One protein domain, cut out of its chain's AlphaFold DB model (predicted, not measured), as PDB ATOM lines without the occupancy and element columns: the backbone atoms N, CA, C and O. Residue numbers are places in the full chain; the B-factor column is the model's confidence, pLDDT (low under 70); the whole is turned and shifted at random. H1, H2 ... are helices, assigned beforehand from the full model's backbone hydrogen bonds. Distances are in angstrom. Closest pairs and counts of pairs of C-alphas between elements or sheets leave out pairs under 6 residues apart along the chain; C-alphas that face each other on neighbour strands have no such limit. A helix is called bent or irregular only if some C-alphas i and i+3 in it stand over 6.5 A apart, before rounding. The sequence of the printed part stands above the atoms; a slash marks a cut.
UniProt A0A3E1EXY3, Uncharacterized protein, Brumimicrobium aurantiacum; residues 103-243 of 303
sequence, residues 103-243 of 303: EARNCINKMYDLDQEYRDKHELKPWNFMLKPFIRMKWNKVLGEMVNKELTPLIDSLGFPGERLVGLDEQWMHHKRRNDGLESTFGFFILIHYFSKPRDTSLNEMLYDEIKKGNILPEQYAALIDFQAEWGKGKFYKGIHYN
ATOM      1  N   GLU A 103     142.329 150.588 156.442       97.94
ATOM      2  CA  GLU A 103     143.670 150.395 156.997       97.94
ATOM      3  C   GLU A 103     144.429 149.313 156.219       97.94
ATOM      4  O   GLU A 103     145.501 149.583 155.668       97.94
ATOM      5  N   ALA A 104     143.822 148.130 156.065       98.25
ATOM      6  CA  ALA A 104     144.364 147.053 155.241       98.25
ATOM      7  C   ALA A 104     144.534 147.505 153.782       98.25
ATOM      8  O   ALA A 104     145.572 147.256 153.163       98.25
ATOM      9  N   ARG A 105     143.559 148.251 153.242       97.94
ATOM     10  CA  ARG A 105     143.636 148.807 151.888       97.94
ATOM     11  C   ARG A 105     144.845 149.721 151.701       97.94
ATOM     12  O   ARG A 105     145.568 149.589 150.716       97.94
ATOM     13  N   ASN A 106     145.068 150.648 152.629       97.44
ATOM     14  CA  ASN A 106     146.182 151.592 152.554       97.44
ATOM     15  C   ASN A 106     147.534 150.887 152.708       97.44
ATOM     16  O   ASN A 106     148.483 151.236 152.002       97.44
ATOM     17  N   CYS A 107     147.611 149.866 153.567       97.38
ATOM     18  CA  CYS A 107     148.783 149.000 153.677       97.38
ATOM     19  C   CYS A 107     149.107 148.340 152.324       97.38
ATOM     20  O   CYS A 107     150.227 148.455 151.826       97.38
ATOM     21  N   ILE A 108     148.105 147.749 151.667       98.06
ATOM     22  CA  ILE A 108     148.262 147.085 150.366       98.06
ATOM     23  C   ILE A 108     148.647 148.062 149.258       98.06
ATOM     24  O   ILE A 108     149.552 147.758 148.482       98.06
ATOM     25  N   ASN A 109     148.022 149.241 149.199       97.44
ATOM     26  CA  ASN A 109     148.386 150.275 148.229       97.44
ATOM     27  C   ASN A 109     149.865 150.672 148.383       97.44
ATOM     28  O   ASN A 109     150.594 150.694 147.397       97.44
ATOM     29  N   LYS A 110     150.338 150.892 149.619       97.25
ATOM     30  CA  LYS A 110     151.739 151.244 149.897       97.25
ATOM     31  C   LYS A 110     152.712 150.136 149.487       97.25
ATOM     32  O   LYS A 110     153.752 150.422 148.893       97.25
ATOM     33  N   MET A 111     152.387 148.882 149.800       97.81
ATOM     34  CA  MET A 111     153.196 147.729 149.393       97.81
ATOM     35  C   MET A 111     153.257 147.599 147.866       97.81
ATOM     36  O   MET A 111     154.325 147.366 147.298       97.81
ATOM     37  N   TYR A 112     152.122 147.804 147.195       97.31
ATOM     38  CA  TYR A 112     152.029 147.763 145.743       97.31
ATOM     39  C   TYR A 112     152.814 148.907 145.090       97.31
ATOM     40  O   TYR A 112     153.602 148.649 144.185       97.31
ATOM     41  N   ASP A 113     152.691 150.144 145.577       96.69
ATOM     42  CA  ASP A 113     153.467 151.293 145.089       96.69
ATOM     43  C   ASP A 113     154.977 151.023 145.155       96.69
ATOM     44  O   ASP A 113     155.699 151.238 144.178       96.69
ATOM     45  N   LEU A 114     155.452 150.499 146.291       96.38
ATOM     46  CA  LEU A 114     156.862 150.170 146.489       96.38
ATOM     47  C   LEU A 114     157.333 149.076 145.523       96.38
ATOM     48  O   LEU A 114     158.392 149.200 144.904       96.38
ATOM     49  N   ASP A 115     156.545 148.012 145.371       96.19
ATOM     50  CA  ASP A 115     156.817 146.945 144.411       96.19
ATOM     51  C   ASP A 115     156.892 147.483 142.969       96.19
ATOM     52  O   ASP A 115     157.869 147.244 142.248       96.19
ATOM     53  N   GLN A 116     155.914 148.296 142.567       94.06
ATOM     54  CA  GLN A 116     155.852 148.897 141.239       94.06
ATOM     55  C   GLN A 116     156.993 149.887 140.976       94.06
ATOM     56  O   GLN A 116     157.466 149.977 139.839       94.06
ATOM     57  N   GLU A 117     157.470 150.604 141.996       94.19
ATOM     58  CA  GLU A 117     158.629 151.492 141.896       94.19
ATOM     59  C   GLU A 117     159.901 150.707 141.533       94.19
ATOM     60  O   GLU A 117     160.668 151.112 140.649       94.19
ATOM     61  N   TYR A 118     160.136 149.564 142.187       93.62
ATOM     62  CA  TYR A 118     161.273 148.702 141.865       93.62
ATOM     63  C   TYR A 118     161.124 148.034 140.501       93.62
ATOM     64  O   TYR A 118     162.094 148.022 139.732       93.62
ATOM     65  N   ARG A 119     159.921 147.544 140.173       90.94
ATOM     66  CA  ARG A 119     159.607 146.973 138.859       90.94
ATOM     67  C   ARG A 119     159.951 147.952 137.742       90.94
ATOM     68  O   ARG A 119     160.644 147.589 136.797       90.94
ATOM     69  N   ASP A 120     159.544 149.212 137.859       91.00
ATOM     70  CA  ASP A 120     159.821 150.224 136.837       91.00
ATOM     71  C   ASP A 120     161.303 150.551 136.715       91.00
ATOM     72  O   ASP A 120     161.817 150.705 135.606       91.00
ATOM     73  N   LYS A 121     162.011 150.646 137.847       90.06
ATOM     74  CA  LYS A 121     163.466 150.842 137.840       90.06
ATOM     75  C   LYS A 121     164.183 149.688 137.139       90.06
ATOM     76  O   LYS A 121     165.205 149.940 136.502       90.06
ATOM     77  N   HIS A 122     163.678 148.462 137.260       88.38
ATOM     78  CA  HIS A 122     164.264 147.274 136.644       88.38
ATOM     79  C   HIS A 122     163.881 147.114 135.159       88.38
ATOM     80  O   HIS A 122     164.749 146.847 134.324       88.38
ATOM     81  N   GLU A 123     162.607 147.304 134.814       83.88
ATOM     82  CA  GLU A 123     162.063 146.977 133.490       83.88
ATOM     83  C   GLU A 123     161.999 148.172 132.535       83.88
ATOM     84  O   GLU A 123     162.358 148.043 131.366       83.88
ATOM     85  N   LEU A 124     161.573 149.345 133.013       83.38
ATOM     86  CA  LEU A 124     161.171 150.466 132.152       83.38
ATOM     87  C   LEU A 124     162.246 151.536 131.956       83.38
ATOM     88  O   LEU A 124     162.025 152.488 131.211       83.38
ATOM     89  N   LYS A 125     163.396 151.418 132.625       85.56
ATOM     90  CA  LYS A 125     164.504 152.381 132.540       85.56
ATOM     91  C   LYS A 125     165.690 151.758 131.796       85.56
ATOM     92  O   LYS A 125     166.538 151.142 132.443       85.56
ATOM     93  N   PRO A 126     165.790 151.906 130.457       77.44
ATOM     94  CA  PRO A 126     166.873 151.314 129.666       77.44
ATOM     95  C   PRO A 126     168.271 151.688 130.168       77.44
ATOM     96  O   PRO A 126     169.161 150.843 130.202       77.44
ATOM     97  N   TRP A 127     168.452 152.920 130.652       81.88
ATOM     98  CA  TRP A 127     169.721 153.411 131.205       81.88
ATOM     99  C   TRP A 127     170.169 152.691 132.486       81.88
ATOM    100  O   TRP A 127     171.338 152.763 132.850       81.88
ATOM    101  N   ASN A 128     169.281 151.945 133.152       83.75
ATOM    102  CA  ASN A 128     169.635 151.135 134.313       83.75
ATOM    103  C   ASN A 128     170.241 149.775 133.939       83.75
ATOM    104  O   ASN A 128     170.470 148.983 134.846       83.75
ATOM    105  N   PHE A 129     170.498 149.460 132.662       80.62
ATOM    106  CA  PHE A 129     170.930 148.116 132.243       80.62
ATOM    107  C   PHE A 129     172.124 147.559 133.047       80.62
ATOM    108  O   PHE A 129     172.061 146.413 133.485       80.62
ATOM    109  N   MET A 130     173.141 148.381 133.348       82.75
ATOM    110  CA  MET A 130     174.288 147.993 134.193       82.75
ATOM    111  C   MET A 130     173.912 147.785 135.669       82.75
ATOM    112  O   MET A 130     174.532 146.995 136.375       82.75
ATOM    113  N   LEU A 131     172.882 148.487 136.148       87.44
ATOM    114  CA  LEU A 131     172.389 148.425 137.526       87.44
ATOM    115  C   LEU A 131     171.280 147.381 137.721       87.44
ATOM    116  O   LEU A 131     170.948 147.070 138.865       87.44
ATOM    117  N   LYS A 132     170.708 146.818 136.645       88.38
ATOM    118  CA  LYS A 132     169.593 145.857 136.711       88.38
ATOM    119  C   LYS A 132     169.855 144.703 137.683       88.38
ATOM    120  O   LYS A 132     168.969 144.449 138.498       88.38
ATOM    121  N   PRO A 133     171.037 144.050 137.708       89.06
ATOM    122  CA  PRO A 133     171.304 142.986 138.678       89.06
ATOM    123  C   PRO A 133     171.200 143.455 140.137       89.06
ATOM    124  O   PRO A 133     170.587 142.774 140.962       89.06
ATOM    125  N   PHE A 134     171.728 144.643 140.451       90.06
ATOM    126  CA  PHE A 134     171.673 145.230 141.794       90.06
ATOM    127  C   PHE A 134     170.254 145.656 142.175       90.06
ATOM    128  O   PHE A 134     169.796 145.362 143.279       90.06
ATOM    129  N   ILE A 135     169.529 146.294 141.249       90.38
ATOM    130  CA  ILE A 135     168.123 146.675 141.438       90.38
ATOM    131  C   ILE A 135     167.283 145.423 141.690       90.38
ATOM    132  O   ILE A 135     166.516 145.396 142.646       90.38
ATOM    133  N   ARG A 136     167.477 144.366 140.894       90.31
ATOM    134  CA  ARG A 136     166.787 143.083 141.057       90.31
ATOM    135  C   ARG A 136     167.080 142.453 142.411       90.31
ATOM    136  O   ARG A 136     166.164 141.971 143.069       90.31
ATOM    137  N   MET A 137     168.341 142.437 142.841       91.12
ATOM    138  CA  MET A 137     168.724 141.896 144.147       91.12
ATOM    139  C   MET A 137     168.053 142.669 145.288       91.12
ATOM    140  O   MET A 137     167.458 142.055 146.173       91.12
ATOM    141  N   LYS A 138     168.088 144.007 145.229       93.75
ATOM    142  CA  LYS A 138     167.443 144.874 146.220       93.75
ATOM    143  C   LYS A 138     165.927 144.689 146.232       93.75
ATOM    144  O   LYS A 138     165.360 144.519 147.306       93.75
ATOM    145  N   TRP A 139     165.295 144.662 145.061       94.69
ATOM    146  CA  TRP A 139     163.859 144.431 144.917       94.69
ATOM    147  C   TRP A 139     163.449 143.099 145.543       94.69
ATOM    148  O   TRP A 139     162.569 143.085 146.392       94.69
ATOM    149  N   ASN A 140     164.153 142.003 145.238       92.19
ATOM    150  CA  ASN A 140     163.849 140.689 145.816       92.19
ATOM    151  C   ASN A 140     163.950 140.665 147.347       92.19
ATOM    152  O   ASN A 140     163.178 139.959 147.997       92.19
ATOM    153  N   LYS A 141     164.919 141.395 147.919       94.31
ATOM    154  CA  LYS A 141     165.078 141.513 149.373       94.31
ATOM    155  C   LYS A 141     163.914 142.292 149.983       94.31
ATOM    156  O   LYS A 141     163.278 141.783 150.898       94.31
ATOM    157  N   VAL A 142     163.620 143.475 149.444       95.44
ATOM    158  CA  VAL A 142     162.512 144.330 149.906       95.44
ATOM    159  C   VAL A 142     161.183 143.588 149.803       95.44
ATOM    160  O   VAL A 142     160.443 143.532 150.773       95.44
ATOM    161  N   LEU A 143     160.920 142.950 148.665       95.25
ATOM    162  CA  LEU A 143     159.710 142.171 148.429       95.25
ATOM    163  C   LEU A 143     159.604 140.975 149.382       95.25
ATOM    164  O   LEU A 143     158.531 140.689 149.896       95.25
ATOM    165  N   GLY A 144     160.726 140.302 149.658       95.25
ATOM    166  CA  GLY A 144     160.780 139.223 150.641       95.25
ATOM    167  C   GLY A 144     160.444 139.687 152.058       95.25
ATOM    168  O   GLY A 144     159.648 139.051 152.740       95.25
ATOM    169  N   GLU A 145     161.033 140.801 152.491       95.88
ATOM    170  CA  GLU A 145     160.762 141.388 153.806       95.88
ATOM    171  C   GLU A 145     159.316 141.873 153.921       95.88
ATOM    172  O   GLU A 145     158.657 141.547 154.901       95.88
ATOM    173  N   MET A 146     158.816 142.578 152.908       96.56
ATOM    174  CA  MET A 146     157.451 143.094 152.851       96.56
ATOM    175  C   MET A 146     156.415 141.965 152.905       96.56
ATOM    176  O   MET A 146     155.492 142.008 153.715       96.56
ATOM    177  N   VAL A 147     156.589 140.903 152.111       97.00
ATOM    178  CA  VAL A 147     155.650 139.774 152.139       97.00
ATOM    179  C   VAL A 147     155.694 139.042 153.477       97.00
ATOM    180  O   VAL A 147     154.645 138.734 154.034       97.00
ATOM    181  N   ASN A 148     156.880 138.796 154.032       95.81
ATOM    182  CA  ASN A 148     157.002 138.003 155.256       95.81
ATOM    183  C   ASN A 148     156.623 138.785 156.526       95.81
ATOM    184  O   ASN A 148     156.153 138.181 157.483       95.81
ATOM    185  N   LYS A 149     156.861 140.104 156.567       96.62
ATOM    186  CA  LYS A 149     156.645 140.936 157.765       96.62
ATOM    187  C   LYS A 149     155.342 141.729 157.745       96.62
ATOM    188  O   LYS A 149     154.897 142.132 158.811       96.62
ATOM    189  N   GLU A 150     154.765 141.976 156.571       96.88
ATOM    190  CA  GLU A 150     153.553 142.792 156.434       96.88
ATOM    191  C   GLU A 150     152.410 141.976 155.823       96.88
ATOM    192  O   GLU A 150     151.402 141.751 156.488       96.88
ATOM    193  N   LEU A 151     152.574 141.458 154.599       97.94
ATOM    194  CA  LEU A 151     151.473 140.785 153.895       97.94
ATOM    195  C   LEU A 151     151.051 139.468 154.558       97.94
ATOM    196  O   LEU A 151     149.863 139.233 154.726       97.94
ATOM    197  N   THR A 152     151.998 138.609 154.940       97.56
ATOM    198  CA  THR A 152     151.685 137.297 155.536       97.56
ATOM    199  C   THR A 152     150.989 137.451 156.893       97.56
ATOM    200  O   THR A 152     149.933 136.849 157.063       97.56
ATOM    201  N   PRO A 153     151.469 138.300 157.830       97.69
ATOM    202  CA  PRO A 153     150.724 138.584 159.059       97.69
ATOM    203  C   PRO A 153     149.352 139.229 158.819       97.69
ATOM    204  O   PRO A 153     148.409 138.961 159.561       97.69
ATOM    205  N   LEU A 154     149.208 140.063 157.782       98.12
ATOM    206  CA  LEU A 154     147.908 140.614 157.395       98.12
ATOM    207  C   LEU A 154     146.951 139.504 156.941       98.12
ATOM    208  O   LEU A 154     145.809 139.485 157.391       98.12
ATOM    209  N   ILE A 155     147.414 138.561 156.112       98.06
ATOM    210  CA  ILE A 155     146.604 137.415 155.671       98.06
ATOM    211  C   ILE A 155     146.218 136.531 156.860       98.06
ATOM    212  O   ILE A 155     145.061 136.145 156.981       98.06
ATOM    213  N   ASP A 156     147.162 136.247 157.758       97.31
ATOM    214  CA  ASP A 156     146.923 135.425 158.947       97.31
ATOM    215  C   ASP A 156     145.878 136.048 159.893       97.31
ATOM    216  O   ASP A 156     145.020 135.354 160.433       97.31
ATOM    217  N   SER A 157     145.907 137.376 160.050       97.44
ATOM    218  CA  SER A 157     145.026 138.094 160.981       97.44
ATOM    219  C   SER A 157     143.666 138.491 160.402       97.44
ATOM    220  O   SER A 157     142.666 138.437 161.117       97.44
ATOM    221  N   LEU A 158     143.613 138.919 159.137       97.75
ATOM    222  CA  LEU A 158     142.421 139.509 158.512       97.75
ATOM    223  C   LEU A 158     141.911 138.729 157.293       97.75
ATOM    224  O   LEU A 158     140.826 139.030 156.792       97.75
ATOM    225  N   GLY A 159     142.663 137.737 156.819       97.69
ATOM    226  CA  GLY A 159     142.410 137.037 155.564       97.69
ATOM    227  C   GLY A 159     143.073 137.699 154.355       97.69
ATOM    228  O   GLY A 159     143.674 138.774 154.442       97.69
ATOM    229  N   PHE A 160     142.986 137.040 153.197       98.19
ATOM    230  CA  PHE A 160     143.591 137.547 151.969       98.19
ATOM    231  C   PHE A 160     143.047 138.944 151.633       98.19
ATOM    232  O   PHE A 160     141.827 139.128 151.607       98.19
ATOM    233  N   PRO A 161     143.916 139.928 151.324       97.69
ATOM    234  CA  PRO A 161     143.510 141.283 150.962       97.69
ATOM    235  C   PRO A 161     142.981 141.354 149.523       97.69
ATOM    236  O   PRO A 161     143.499 142.085 148.676       97.69
ATOM    237  N   GLY A 162     141.957 140.553 149.249       96.50
ATOM    238  CA  GLY A 162     141.146 140.604 148.048       96.50
ATOM    239  C   GLY A 162     139.942 141.523 148.225       96.50
ATOM    240  O   GLY A 162     139.791 142.228 149.225       96.50
ATOM    241  N   GLU A 163     139.055 141.487 147.236       96.75
ATOM    242  CA  GLU A 163     137.893 142.372 147.138       96.75
ATOM    243  C   GLU A 163     137.035 142.412 148.408       96.75
ATOM    244  O   GLU A 163     136.638 143.494 148.831       96.75
ATOM    245  N   ARG A 164     136.813 141.266 149.061       96.81
ATOM    246  CA  ARG A 164     135.991 141.189 150.275       96.81
ATOM    247  C   ARG A 164     136.519 142.064 151.414       96.81
ATOM    248  O   ARG A 164     135.730 142.656 152.141       96.81
ATOM    249  N   LEU A 165     137.841 142.130 151.586       97.88
ATOM    250  CA  LEU A 165     138.469 142.865 152.687       97.88
ATOM    251  C   LEU A 165     138.762 144.320 152.306       97.88
ATOM    252  O   LEU A 165     138.489 145.239 153.078       97.88
ATOM    253  N   VAL A 166     139.354 144.532 151.127       97.88
ATOM    254  CA  VAL A 166     139.921 145.835 150.735       97.88
ATOM    255  C   VAL A 166     139.146 146.533 149.613       97.88
ATOM    256  O   VAL A 166     139.552 147.605 149.153       97.88
ATOM    257  N   GLY A 167     138.030 145.953 149.172       97.44
ATOM    258  CA  GLY A 167     137.224 146.466 148.070       97.44
ATOM    259  C   GLY A 167     137.923 146.380 146.713       97.44
ATOM    260  O   GLY A 167     139.067 145.943 146.577       97.44
ATOM    261  N   LEU A 168     137.226 146.841 145.683       96.62
ATOM    262  CA  LEU A 168     137.719 146.936 144.315       96.62
ATOM    263  C   LEU A 168     138.889 147.905 144.190       96.62
ATOM    264  O   LEU A 168     138.927 148.965 144.816       96.62
ATOM    265  N   ASP A 169     139.836 147.566 143.319       94.50
ATOM    266  CA  ASP A 169     140.868 148.515 142.931       94.50
ATOM    267  C   ASP A 169     140.241 149.641 142.097       94.50
ATOM    268  O   ASP A 169     139.459 149.404 141.166       94.50
ATOM    269  N   GLU A 170     140.635 150.879 142.378       92.19
ATOM    270  CA  GLU A 170     140.135 152.080 141.710       92.19
ATOM    271  C   GLU A 170     141.266 152.856 141.035       92.19
ATOM    272  O   GLU A 170     142.427 152.791 141.439       92.19
ATOM    273  N   GLN A 171     140.936 153.601 139.981       90.38
ATOM    274  CA  GLN A 171     141.913 154.363 139.199       90.38
ATOM    275  C   GLN A 171     142.745 155.326 140.058       90.38
ATOM    276  O   GLN A 171     143.949 155.457 139.851       90.38
ATOM    277  N   TRP A 172     142.121 155.989 141.031       90.81
ATOM    278  CA  TRP A 172     142.799 156.975 141.873       90.81
ATOM    279  C   TRP A 172     143.823 156.356 142.831       90.81
ATOM    280  O   TRP A 172     144.694 157.067 143.321       90.81
ATOM    281  N   MET A 173     143.749 155.046 143.080       93.06
ATOM    282  CA  MET A 173     144.635 154.361 144.019       93.06
ATOM    283  C   MET A 173     146.026 154.099 143.440       93.06
ATOM    284  O   MET A 173     146.948 153.846 144.204       93.06
ATOM    285  N   HIS A 174     146.200 154.140 142.113       90.69
ATOM    286  CA  HIS A 174     147.522 154.014 141.503       90.69
ATOM    287  C   HIS A 174     147.571 154.632 140.098       90.69
ATOM    288  O   HIS A 174     146.828 154.234 139.204       90.69
ATOM    289  N   HIS A 175     148.535 155.522 139.846       86.19
ATOM    290  CA  HIS A 175     148.644 156.305 138.602       86.19
ATOM    291  C   HIS A 175     148.722 155.483 137.296       86.19
ATOM    292  O   HIS A 175     148.297 155.949 136.242       86.19
ATOM    293  N   LYS A 176     149.258 154.252 137.328       84.06
ATOM    294  CA  LYS A 176     149.286 153.356 136.145       84.06
ATOM    295  C   LYS A 176     147.943 152.705 135.823       84.06
ATOM    296  O   LYS A 176     147.817 152.058 134.782       84.06
ATOM    297  N   ARG A 177     146.955 152.819 136.707       82.81
ATOM    298  CA  ARG A 177     145.655 152.192 136.519       82.81
ATOM    299  C   ARG A 177     144.790 153.109 135.665       82.81
ATOM    300  O   ARG A 177     144.505 154.240 136.031       82.81
ATOM    301  N   ARG A 178     144.422 152.641 134.474       77.69
ATOM    302  CA  ARG A 178     143.722 153.476 133.482       77.69
ATOM    303  C   ARG A 178     142.213 153.542 133.688       77.69
ATOM    304  O   ARG A 178     141.605 154.509 133.259       77.69
ATOM    305  N   ASN A 179     141.635 152.518 134.308       79.69
ATOM    306  CA  ASN A 179     140.201 152.390 134.546       79.69
ATOM    307  C   ASN A 179     139.966 151.836 135.947       79.69
ATOM    308  O   ASN A 179     140.845 151.169 136.497       79.69
ATOM    309  N   ASP A 180     138.776 152.072 136.488       83.94
ATOM    310  CA  ASP A 180     138.243 151.256 137.574       83.94
ATOM    311  C   ASP A 180     138.086 149.805 137.095       83.94
ATOM    312  O   ASP A 180     137.914 149.554 135.902       83.94
ATOM    313  N   GLY A 181     138.213 148.839 138.000       81.62
ATOM    314  CA  GLY A 181     138.125 147.426 137.646       81.62
ATOM    315  C   GLY A 181     137.255 146.702 138.648       81.62
ATOM    316  O   GLY A 181     137.069 147.177 139.762       81.62
ATOM    317  N   LEU A 182     136.722 145.564 138.223       92.19
ATOM    318  CA  LEU A 182     135.762 144.765 138.983       92.19
ATOM    319  C   LEU A 182     136.444 143.672 139.812       92.19
ATOM    320  O   LEU A 182     135.845 142.639 140.078       92.19
ATOM    321  N   GLU A 183     137.708 143.901 140.174       92.56
ATOM    322  CA  GLU A 183     138.518 143.004 140.992       92.56
ATOM    323  C   GLU A 183     139.510 143.813 141.850       92.56
ATOM    324  O   GLU A 183     139.895 144.938 141.494       92.56
ATOM    325  N   SER A 184     139.979 143.203 142.944       94.44
ATOM    326  CA  SER A 184     141.191 143.630 143.649       94.44
ATOM    327  C   SER A 184     142.377 142.745 143.273       94.44
ATOM    328  O   SER A 184     142.327 141.522 143.393       94.44
ATOM    329  N   THR A 185     143.447 143.368 142.787       94.06
ATOM    330  CA  THR A 185     144.587 142.708 142.135       94.06
ATOM    331  C   THR A 185     145.936 143.100 142.730       94.06
ATOM    332  O   THR A 185     146.940 142.456 142.436       94.06
ATOM    333  N   PHE A 186     145.997 144.128 143.580       95.69
ATOM    334  CA  PHE A 186     147.265 144.622 144.129       95.69
ATOM    335  C   PHE A 186     147.981 143.565 144.980       95.69
ATOM    336  O   PHE A 186     149.157 143.290 144.738       95.69
ATOM    337  N   GLY A 187     147.266 142.908 145.904       96.88
ATOM    338  CA  GLY A 187     147.807 141.791 146.691       96.88
ATOM    339  C   GLY A 187     148.276 140.628 145.810       96.88
ATOM    340  O   GLY A 187     149.371 140.101 145.998       96.88
ATOM    341  N   PHE A 188     147.492 140.292 144.782       96.44
ATOM    342  CA  PHE A 188     147.847 139.273 143.792       96.44
ATOM    343  C   PHE A 188     149.157 139.605 143.055       96.44
ATOM    344  O   PHE A 188     150.047 138.760 142.984       96.44
ATOM    345  N   PHE A 189     149.333 140.831 142.553       95.56
ATOM    346  CA  PHE A 189     150.547 141.211 141.820       95.56
ATOM    347  C   PHE A 189     151.802 141.252 142.696       95.56
ATOM    348  O   PHE A 189     152.868 140.837 142.235       95.56
ATOM    349  N   ILE A 190     151.681 141.683 143.957       97.31
ATOM    350  CA  ILE A 190     152.780 141.593 144.933       97.31
ATOM    351  C   ILE A 190     153.249 140.135 145.044       97.31
ATOM    352  O   ILE A 190     154.450 139.858 144.991       97.31
ATOM    353  N   LEU A 191     152.308 139.191 145.144       96.56
ATOM    354  CA  LEU A 191     152.624 137.768 145.248       96.56
ATOM    355  C   LEU A 191     153.178 137.170 143.951       96.56
ATOM    356  O   LEU A 191     154.121 136.384 144.020       96.56
ATOM    357  N   ILE A 192     152.685 137.581 142.777       94.31
ATOM    358  CA  ILE A 192     153.278 137.192 141.483       94.31
ATOM    359  C   ILE A 192     154.766 137.550 141.462       94.31
ATOM    360  O   ILE A 192     155.618 136.702 141.198       94.31
ATOM    361  N   HIS A 193     155.121 138.788 141.810       93.94
ATOM    362  CA  HIS A 193     156.527 139.179 141.849       93.94
ATOM    363  C   HIS A 193     157.307 138.422 142.932       93.94
ATOM    364  O   HIS A 193     158.458 138.040 142.701       93.94
ATOM    365  N   TYR A 194     156.698 138.151 144.089       93.94
ATOM    366  CA  TYR A 194     157.339 137.417 145.182       93.94
ATOM    367  C   TYR A 194     157.697 135.978 144.786       93.94
ATOM    368  O   TYR A 194     158.809 135.519 145.085       93.94
ATOM    369  N   PHE A 195     156.795 135.311 144.058       91.56
ATOM    370  CA  PHE A 195     156.948 133.949 143.543       91.56
ATOM    371  C   PHE A 195     157.764 133.850 142.245       91.56
ATOM    372  O   PHE A 195     158.057 132.747 141.790       91.56
ATOM    373  N   SER A 196     158.263 134.967 141.698       88.19
ATOM    374  CA  SER A 196     159.242 134.956 140.587       88.19
ATOM    375  C   SER A 196     160.618 134.379 140.974       88.19
ATOM    376  O   SER A 196     161.555 134.315 140.165       88.19
ATOM    377  N   LYS A 197     160.768 133.987 142.243       84.81
ATOM    378  CA  LYS A 197     161.920 133.300 142.815       84.81
ATOM    379  C   LYS A 197     161.460 132.050 143.564       84.81
ATOM    380  O   LYS A 197     160.336 132.020 144.051       84.81
ATOM    381  N   PRO A 198     162.345 131.054 143.742       83.62
ATOM    382  CA  PRO A 198     162.060 129.921 144.613       83.62
ATOM    383  C   PRO A 198     161.746 130.395 146.038       83.62
ATOM    384  O   PRO A 198     162.594 131.004 146.694       83.62
ATOM    385  N   ARG A 199     160.529 130.102 146.492       86.06
ATOM    386  CA  ARG A 199     160.016 130.334 147.848       86.06
ATOM    387  C   ARG A 199     159.464 129.022 148.382       86.06
ATOM    388  O   ARG A 199     159.070 128.170 147.584       86.06
ATOM    389  N   ASP A 200     159.451 128.867 149.699       83.31
ATOM    390  CA  ASP A 200     158.762 127.741 150.320       83.31
ATOM    391  C   ASP A 200     157.244 127.804 150.056       83.31
ATOM    392  O   ASP A 200     156.717 128.785 149.527       83.31
ATOM    393  N   THR A 201     156.550 126.715 150.377       83.25
ATOM    394  CA  THR A 201     155.123 126.538 150.073       83.25
ATOM    395  C   THR A 201     154.207 126.863 151.250       83.25
ATOM    396  O   THR A 201     153.012 126.598 151.156       83.25
ATOM    397  N   SER A 202     154.718 127.440 152.347       85.50
ATOM    398  CA  SER A 202     153.894 127.746 153.530       85.50
ATOM    399  C   SER A 202     152.737 128.691 153.197       85.50
ATOM    400  O   SER A 202     151.601 128.456 153.604       85.50
ATOM    401  N   LEU A 203     153.002 129.703 152.366       91.62
ATOM    402  CA  LEU A 203     151.987 130.647 151.911       91.62
ATOM    403  C   LEU A 203     150.943 129.996 150.987       91.62
ATOM    404  O   LEU A 203     149.820 130.478 150.910       91.62
ATOM    405  N   ASN A 204     151.263 128.884 150.318       91.94
ATOM    406  CA  ASN A 204     150.331 128.229 149.396       91.94
ATOM    407  C   ASN A 204     149.156 127.593 150.140       91.94
ATOM    408  O   ASN A 204     148.027 127.686 149.667       91.94
ATOM    409  N   GLU A 205     149.419 126.966 151.287       91.12
ATOM    410  CA  GLU A 205     148.368 126.368 152.121       91.12
ATOM    411  C   GLU A 205     147.492 127.460 152.741       91.12
ATOM    412  O   GLU A 205     146.268 127.380 152.687       91.12
ATOM    413  N   MET A 206     148.116 128.544 153.220       94.69
ATOM    414  CA  MET A 206     147.395 129.713 153.724       94.69
ATOM    415  C   MET A 206     146.454 130.283 152.652       94.69
ATOM    416  O   MET A 206     145.268 130.456 152.906       94.69
ATOM    417  N   LEU A 207     146.940 130.507 151.426       96.19
ATOM    418  CA  LEU A 207     146.111 131.013 150.326       96.19
ATOM    419  C   LEU A 207     145.016 130.023 149.891       96.19
ATOM    420  O   LEU A 207     143.947 130.455 149.462       96.19
ATOM    421  N   TYR A 208     145.255 128.715 150.003       95.50
ATOM    422  CA  TYR A 208     144.242 127.695 149.728       95.50
ATOM    423  C   TYR A 208     143.097 127.739 150.749       95.50
ATOM    424  O   TYR A 208     141.930 127.612 150.384       95.50
ATOM    425  N   ASP A 209     143.388 127.988 152.024       96.25
ATOM    426  CA  ASP A 209     142.332 128.179 153.022       96.25
ATOM    427  C   ASP A 209     141.557 129.484 152.801       96.25
ATOM    428  O   ASP A 209     140.343 129.531 153.014       96.25
ATOM    429  N   GLU A 210     142.209 130.525 152.278       97.69
ATOM    430  CA  GLU A 210     141.542 131.771 151.888       97.69
ATOM    431  C   GLU A 210     140.576 131.593 150.702       97.69
ATOM    432  O   GLU A 210     139.585 132.324 150.618       97.69
ATOM    433  N   ILE A 211     140.793 130.599 149.829       96.06
ATOM    434  CA  ILE A 211     139.811 130.207 148.799       96.06
ATOM    435  C   ILE A 211     138.529 129.707 149.455       96.06
ATOM    436  O   ILE A 211     137.442 130.176 149.125       96.06
ATOM    437  N   LYS A 212     138.649 128.788 150.420       94.06
ATOM    438  CA  LYS A 212     137.493 128.196 151.113       94.06
ATOM    439  C   LYS A 212     136.692 129.241 151.887       94.06
ATOM    440  O   LYS A 212     135.479 129.116 152.013       94.06
ATOM    441  N   LYS A 213     137.366 130.278 152.393       95.56
ATOM    442  CA  LYS A 213     136.735 131.425 153.066       95.56
ATOM    443  C   LYS A 213     136.109 132.430 152.089       95.56
ATOM    444  O   LYS A 213     135.399 133.331 152.534       95.56
ATOM    445  N   GLY A 214     136.360 132.303 150.784       94.62
ATOM    446  CA  GLY A 214     135.890 133.239 149.761       94.62
ATOM    447  C   GLY A 214     136.622 134.585 149.770       94.62
ATOM    448  O   GLY A 214     136.055 135.587 149.341       94.62
ATOM    449  N   ASN A 215     137.856 134.632 150.281       96.88
ATOM    450  CA  ASN A 215     138.643 135.865 150.406       96.88
ATOM    451  C   ASN A 215     139.532 136.133 149.179       96.88
ATOM    452  O   ASN A 215     139.915 137.276 148.926       96.88
ATOM    453  N   ILE A 216     139.836 135.097 148.395       95.94
ATOM    454  CA  ILE A 216     140.604 135.175 147.147       95.94
ATOM    455  C   ILE A 216     139.831 134.497 146.014       95.94
ATOM    456  O   ILE A 216     139.105 133.528 146.226       95.94
ATOM    457  N   LEU A 217     139.978 135.021 144.797       94.62
ATOM    458  CA  LEU A 217     139.419 134.403 143.599       94.62
ATOM    459  C   LEU A 217     140.170 133.098 143.266       94.62
ATOM    460  O   LEU A 217     141.407 133.116 143.223       94.62
ATOM    461  N   PRO A 218     139.471 131.995 142.940       95.31
ATOM    462  CA  PRO A 218     140.102 130.757 142.473       95.31
ATOM    463  C   PRO A 218     141.086 130.937 141.327       95.31
ATOM    464  O   PRO A 218     142.155 130.326 141.331       95.31
ATOM    465  N   GLU A 219     140.792 131.833 140.387       94.94
ATOM    466  CA  GLU A 219     141.693 132.133 139.281       94.94
ATOM    467  C   GLU A 219     143.005 132.754 139.777       94.94
ATOM    468  O   GLU A 219     144.071 132.412 139.269       94.94
ATOM    469  N   GLN A 220     142.945 133.649 140.771       95.69
ATOM    470  CA  GLN A 220     144.131 134.297 141.332       95.69
ATOM    471  C   GLN A 220     145.018 133.279 142.047       95.69
ATOM    472  O   GLN A 220     146.217 133.235 141.781       95.69
ATOM    473  N   TYR A 221     144.439 132.428 142.897       96.06
ATOM    474  CA  TYR A 221     145.184 131.357 143.562       96.06
ATOM    475  C   TYR A 221     145.844 130.416 142.549       96.06
ATOM    476  O   TYR A 221     147.058 130.219 142.587       96.06
ATOM    477  N   ALA A 222     145.069 129.898 141.592       95.00
ATOM    478  CA  ALA A 222     145.567 128.996 140.560       95.00
ATOM    479  C   ALA A 222     146.731 129.608 139.765       95.00
ATOM    480  O   ALA A 222     147.745 128.947 139.542       95.00
ATOM    481  N   ALA A 223     146.632 130.891 139.399       94.06
ATOM    482  CA  ALA A 223     147.725 131.591 138.737       94.06
ATOM    483  C   ALA A 223     148.968 131.761 139.610       94.06
ATOM    484  O   ALA A 223     150.070 131.643 139.084       94.06
ATOM    485  N   LEU A 224     148.825 132.031 140.912       93.12
ATOM    486  CA  LEU A 224     149.973 132.118 141.817       93.12
ATOM    487  C   LEU A 224     150.715 130.779 141.892       93.12
ATOM    488  O   LEU A 224     151.944 130.766 141.813       93.12
ATOM    489  N   ILE A 225     149.978 129.665 141.978       91.56
ATOM    490  CA  ILE A 225     150.565 128.321 142.006       91.56
ATOM    491  C   ILE A 225     151.251 127.986 140.678       91.56
ATOM    492  O   ILE A 225     152.411 127.576 140.692       91.56
ATOM    493  N   ASP A 226     150.594 128.221 139.538       89.81
ATOM    494  CA  ASP A 226     151.199 127.993 138.219       89.81
ATOM    495  C   ASP A 226     152.452 128.857 138.011       89.81
ATOM    496  O   ASP A 226     153.465 128.392 137.488       89.81
ATOM    497  N   PHE A 227     152.411 130.119 138.443       89.19
ATOM    498  CA  PHE A 227     153.542 131.033 138.332       89.19
ATOM    499  C   PHE A 227     154.719 130.584 139.209       89.19
ATOM    500  O   PHE A 227     155.864 130.563 138.755       89.19
ATOM    501  N   GLN A 228     154.458 130.175 140.453       87.69
ATOM    502  CA  GLN A 228     155.492 129.624 141.329       87.69
ATOM    503  C   GLN A 228     156.045 128.295 140.796       87.69
ATOM    504  O   GLN A 228     157.234 128.031 140.968       87.69
ATOM    505  N   ALA A 229     155.224 127.464 140.150       83.62
ATOM    506  CA  ALA A 229     155.668 126.215 139.536       83.62
ATOM    507  C   ALA A 229     156.727 126.467 138.455       83.62
ATOM    508  O   ALA A 229     157.814 125.883 138.502       83.62
ATOM    509  N   GLU A 230     156.439 127.398 137.545       83.44
ATOM    510  CA  GLU A 230     157.325 127.776 136.441       83.44
ATOM    511  C   GLU A 230     158.606 128.465 136.951       83.44
ATOM    512  O   GLU A 230     159.733 128.064 136.648       83.44
ATOM    513  N   TRP A 231     158.462 129.492 137.797       80.19
ATOM    514  CA  TRP A 231     159.572 130.381 138.170       80.19
ATOM    515  C   TRP A 231     160.278 130.008 139.480       80.19
ATOM    516  O   TRP A 231     161.414 130.435 139.731       80.19
ATOM    517  N   GLY A 232     159.667 129.150 140.296       67.19
ATOM    518  CA  GLY A 232     160.245 128.567 141.508       67.19
ATOM    519  C   GLY A 232     161.310 127.499 141.237       67.19
ATOM    520  O   GLY A 232     161.890 126.957 142.184       67.19
ATOM    521  N   LYS A 233     161.614 127.232 139.955       58.97
ATOM    522  CA  LYS A 233     162.667 126.322 139.473       58.97
ATOM    523  C   LYS A 233     162.557 124.899 140.029       58.97
ATOM    524  O   LYS A 233     163.577 124.286 140.341       58.97
ATOM    525  N   GLY A 234     161.340 124.406 140.251       57.03
ATOM    526  CA  GLY A 234     161.090 123.046 140.739       57.03
ATOM    527  C   GLY A 234     161.565 122.739 142.169       57.03
ATOM    528  O   GLY A 234     161.228 121.684 142.692       57.03
ATOM    529  N   LYS A 235     162.304 123.637 142.843       61.94
ATOM    530  CA  LYS A 235     162.950 123.356 144.142       61.94
ATOM    531  C   LYS A 235     161.953 123.072 145.271       61.94
ATOM    532  O   LYS A 235     162.274 122.339 146.199       61.94
ATOM    533  N   PHE A 236     160.770 123.671 145.196       58.84
ATOM    534  CA  PHE A 236     159.710 123.544 146.199       58.84
ATOM    535  C   PHE A 236     158.381 123.097 145.575       58.84
ATOM    536  O   PHE A 236     157.329 123.214 146.195       58.84
ATOM    537  N   TYR A 237     158.422 122.633 144.325       61.47
ATOM    538  CA  TYR A 237     157.232 122.386 143.530       61.47
ATOM    539  C   TYR A 237     156.570 121.049 143.897       61.47
ATOM    540  O   TYR A 237     157.233 120.014 143.919       61.47
ATOM    541  N   LYS A 238     155.259 121.080 144.181       60.53
ATOM    542  CA  LYS A 238     154.459 119.927 144.639       60.53
ATOM    543  C   LYS A 238     153.732 119.160 143.515       60.53
ATOM    544  O   LYS A 238     152.918 118.300 143.820       60.53
ATOM    545  N   GLY A 239     153.978 119.450 142.234       66.94
ATOM    546  CA  GLY A 239     153.306 118.745 141.127       66.94
ATOM    547  C   GLY A 239     151.863 119.191 140.837       66.94
ATOM    548  O   GLY A 239     151.196 118.564 140.019       66.94
ATOM    549  N   ILE A 240     151.374 120.258 141.483       81.75
ATOM    550  CA  ILE A 240     150.020 120.792 141.279       81.75
ATOM    551  C   ILE A 240     150.038 121.877 140.195       81.75
ATOM    552  O   ILE A 240     150.651 122.927 140.378       81.75
ATOM    553  N   HIS A 241     149.299 121.637 139.111       87.81
ATOM    554  CA  HIS A 241     149.058 122.587 138.024       87.81
ATOM    555  C   HIS A 241     147.562 122.855 137.852       87.81
ATOM    556  O   HIS A 241     146.737 121.956 138.054       87.81
ATOM    557  N   TYR A 242     147.241 124.073 137.415       92.00
ATOM    558  CA  TYR A 242     145.883 124.513 137.097       92.00
ATOM    559  C   TYR A 242     145.729 125.030 135.661       92.00
ATOM    560  O   TYR A 242     144.599 125.227 135.218       92.00
ATOM    561  N   ASN A 243     146.817 125.273 134.923       91.25
ATOM    562  CA  ASN A 243     146.808 125.868 133.573       91.25
ATOM    563  C   ASN A 243     146.066 127.217 133.465       91.25
ATOM    564  O   ASN A 243     145.551 127.622 132.412       91.25
TER     565      ASN A 243
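What this domain is: This is residues 103 to 243 of the 303 residues of an uncharacterized protein of Brumimicrobium aurantiacum (UniProt A0A3E1EXY3). A short helix, H4, lies in the middle of this model, with the long helical hairpin of H1 and H2 packed across it on one side and H6, from the shorter hairpin of H5 and H6, beside it on another. The small H3 packs on the first turns of H1. The printed part has 141 residues with six named helices, in order from H1 to H6, and no named strand; the class is all helix. It is compact, with a radius of gyration of the C-alphas of 15.1 A, and spans 45 by 39 by 28 A.

Where its parts are: Find C-alpha 103 at (143.670, 150.395, 156.997); from there H1, residues 103 to 123, runs 30.0 A. H2, residues 132 to 158, begins at C-alpha 132 at (169.593, 145.857, 136.711) and runs 35.4 A, with a kink of 30 degrees near residue 146. H2 is irregular, but only just: C-alphas 149 and 152 are 6.54 A apart. Next come H3, residues 163 to 166, and H4, residues 186 to 195. H5, residues 202 to 212, spans 16.6 A. H6, residues 218 to 231, spans 19.9 A and ends at C-alpha 231 at (159.572, 130.381, 138.170).

How they stand to each other: Begin with H1 and H2, a helical hairpin: they touch, closest at the C-alphas of His 122 and Lys 132, 5.5 A, and run opposite ways at a shallow tilt of 15 degrees. With residues 104 to 105 alone H1 touches H3, closest at the C-alphas of Arg 105 and Val 166, 4.9 A. With residues 108 to 115 alone it touches H4 at a steep tilt of 49 degrees, closest at the C-alphas of Tyr 112 and Phe 186, 5.9 A. H2 touches H4 with residues 140 to 147 alone, closest at the C-alphas of Leu 143 and Tyr 194, 6.2 A. H2 only just touches H5, with 3 pairs of C-alphas within 8 A, the closest being Thr 152 and Leu 203, 7.6 A. H4 touches H6 at a shallow tilt of 24 degrees, closest at the C-alphas of Phe 195 and Gln 228, 5.1 A. H5 and H6 are a helical hairpin, closest at the C-alphas of Ile 211 and Pro 218, 6.4 A. H1 and H6 are apart. Each O i to N i+4 pair is within hydrogen-bond range in H1, H4 and H6, as are 21 of 23 in H2 and 6 of 7 in H5; H3 is too short for such a pair.

The domain as a whole: The C-alphas farthest apart are those of Trp 127 and Lys 212, 45.5 A. The printed part has no cut. The link from H3 to H4, residues 167 to 185, is long. Look at residues 232 to 239 for pLDDT under 70; the mean of the printed part is 90.6.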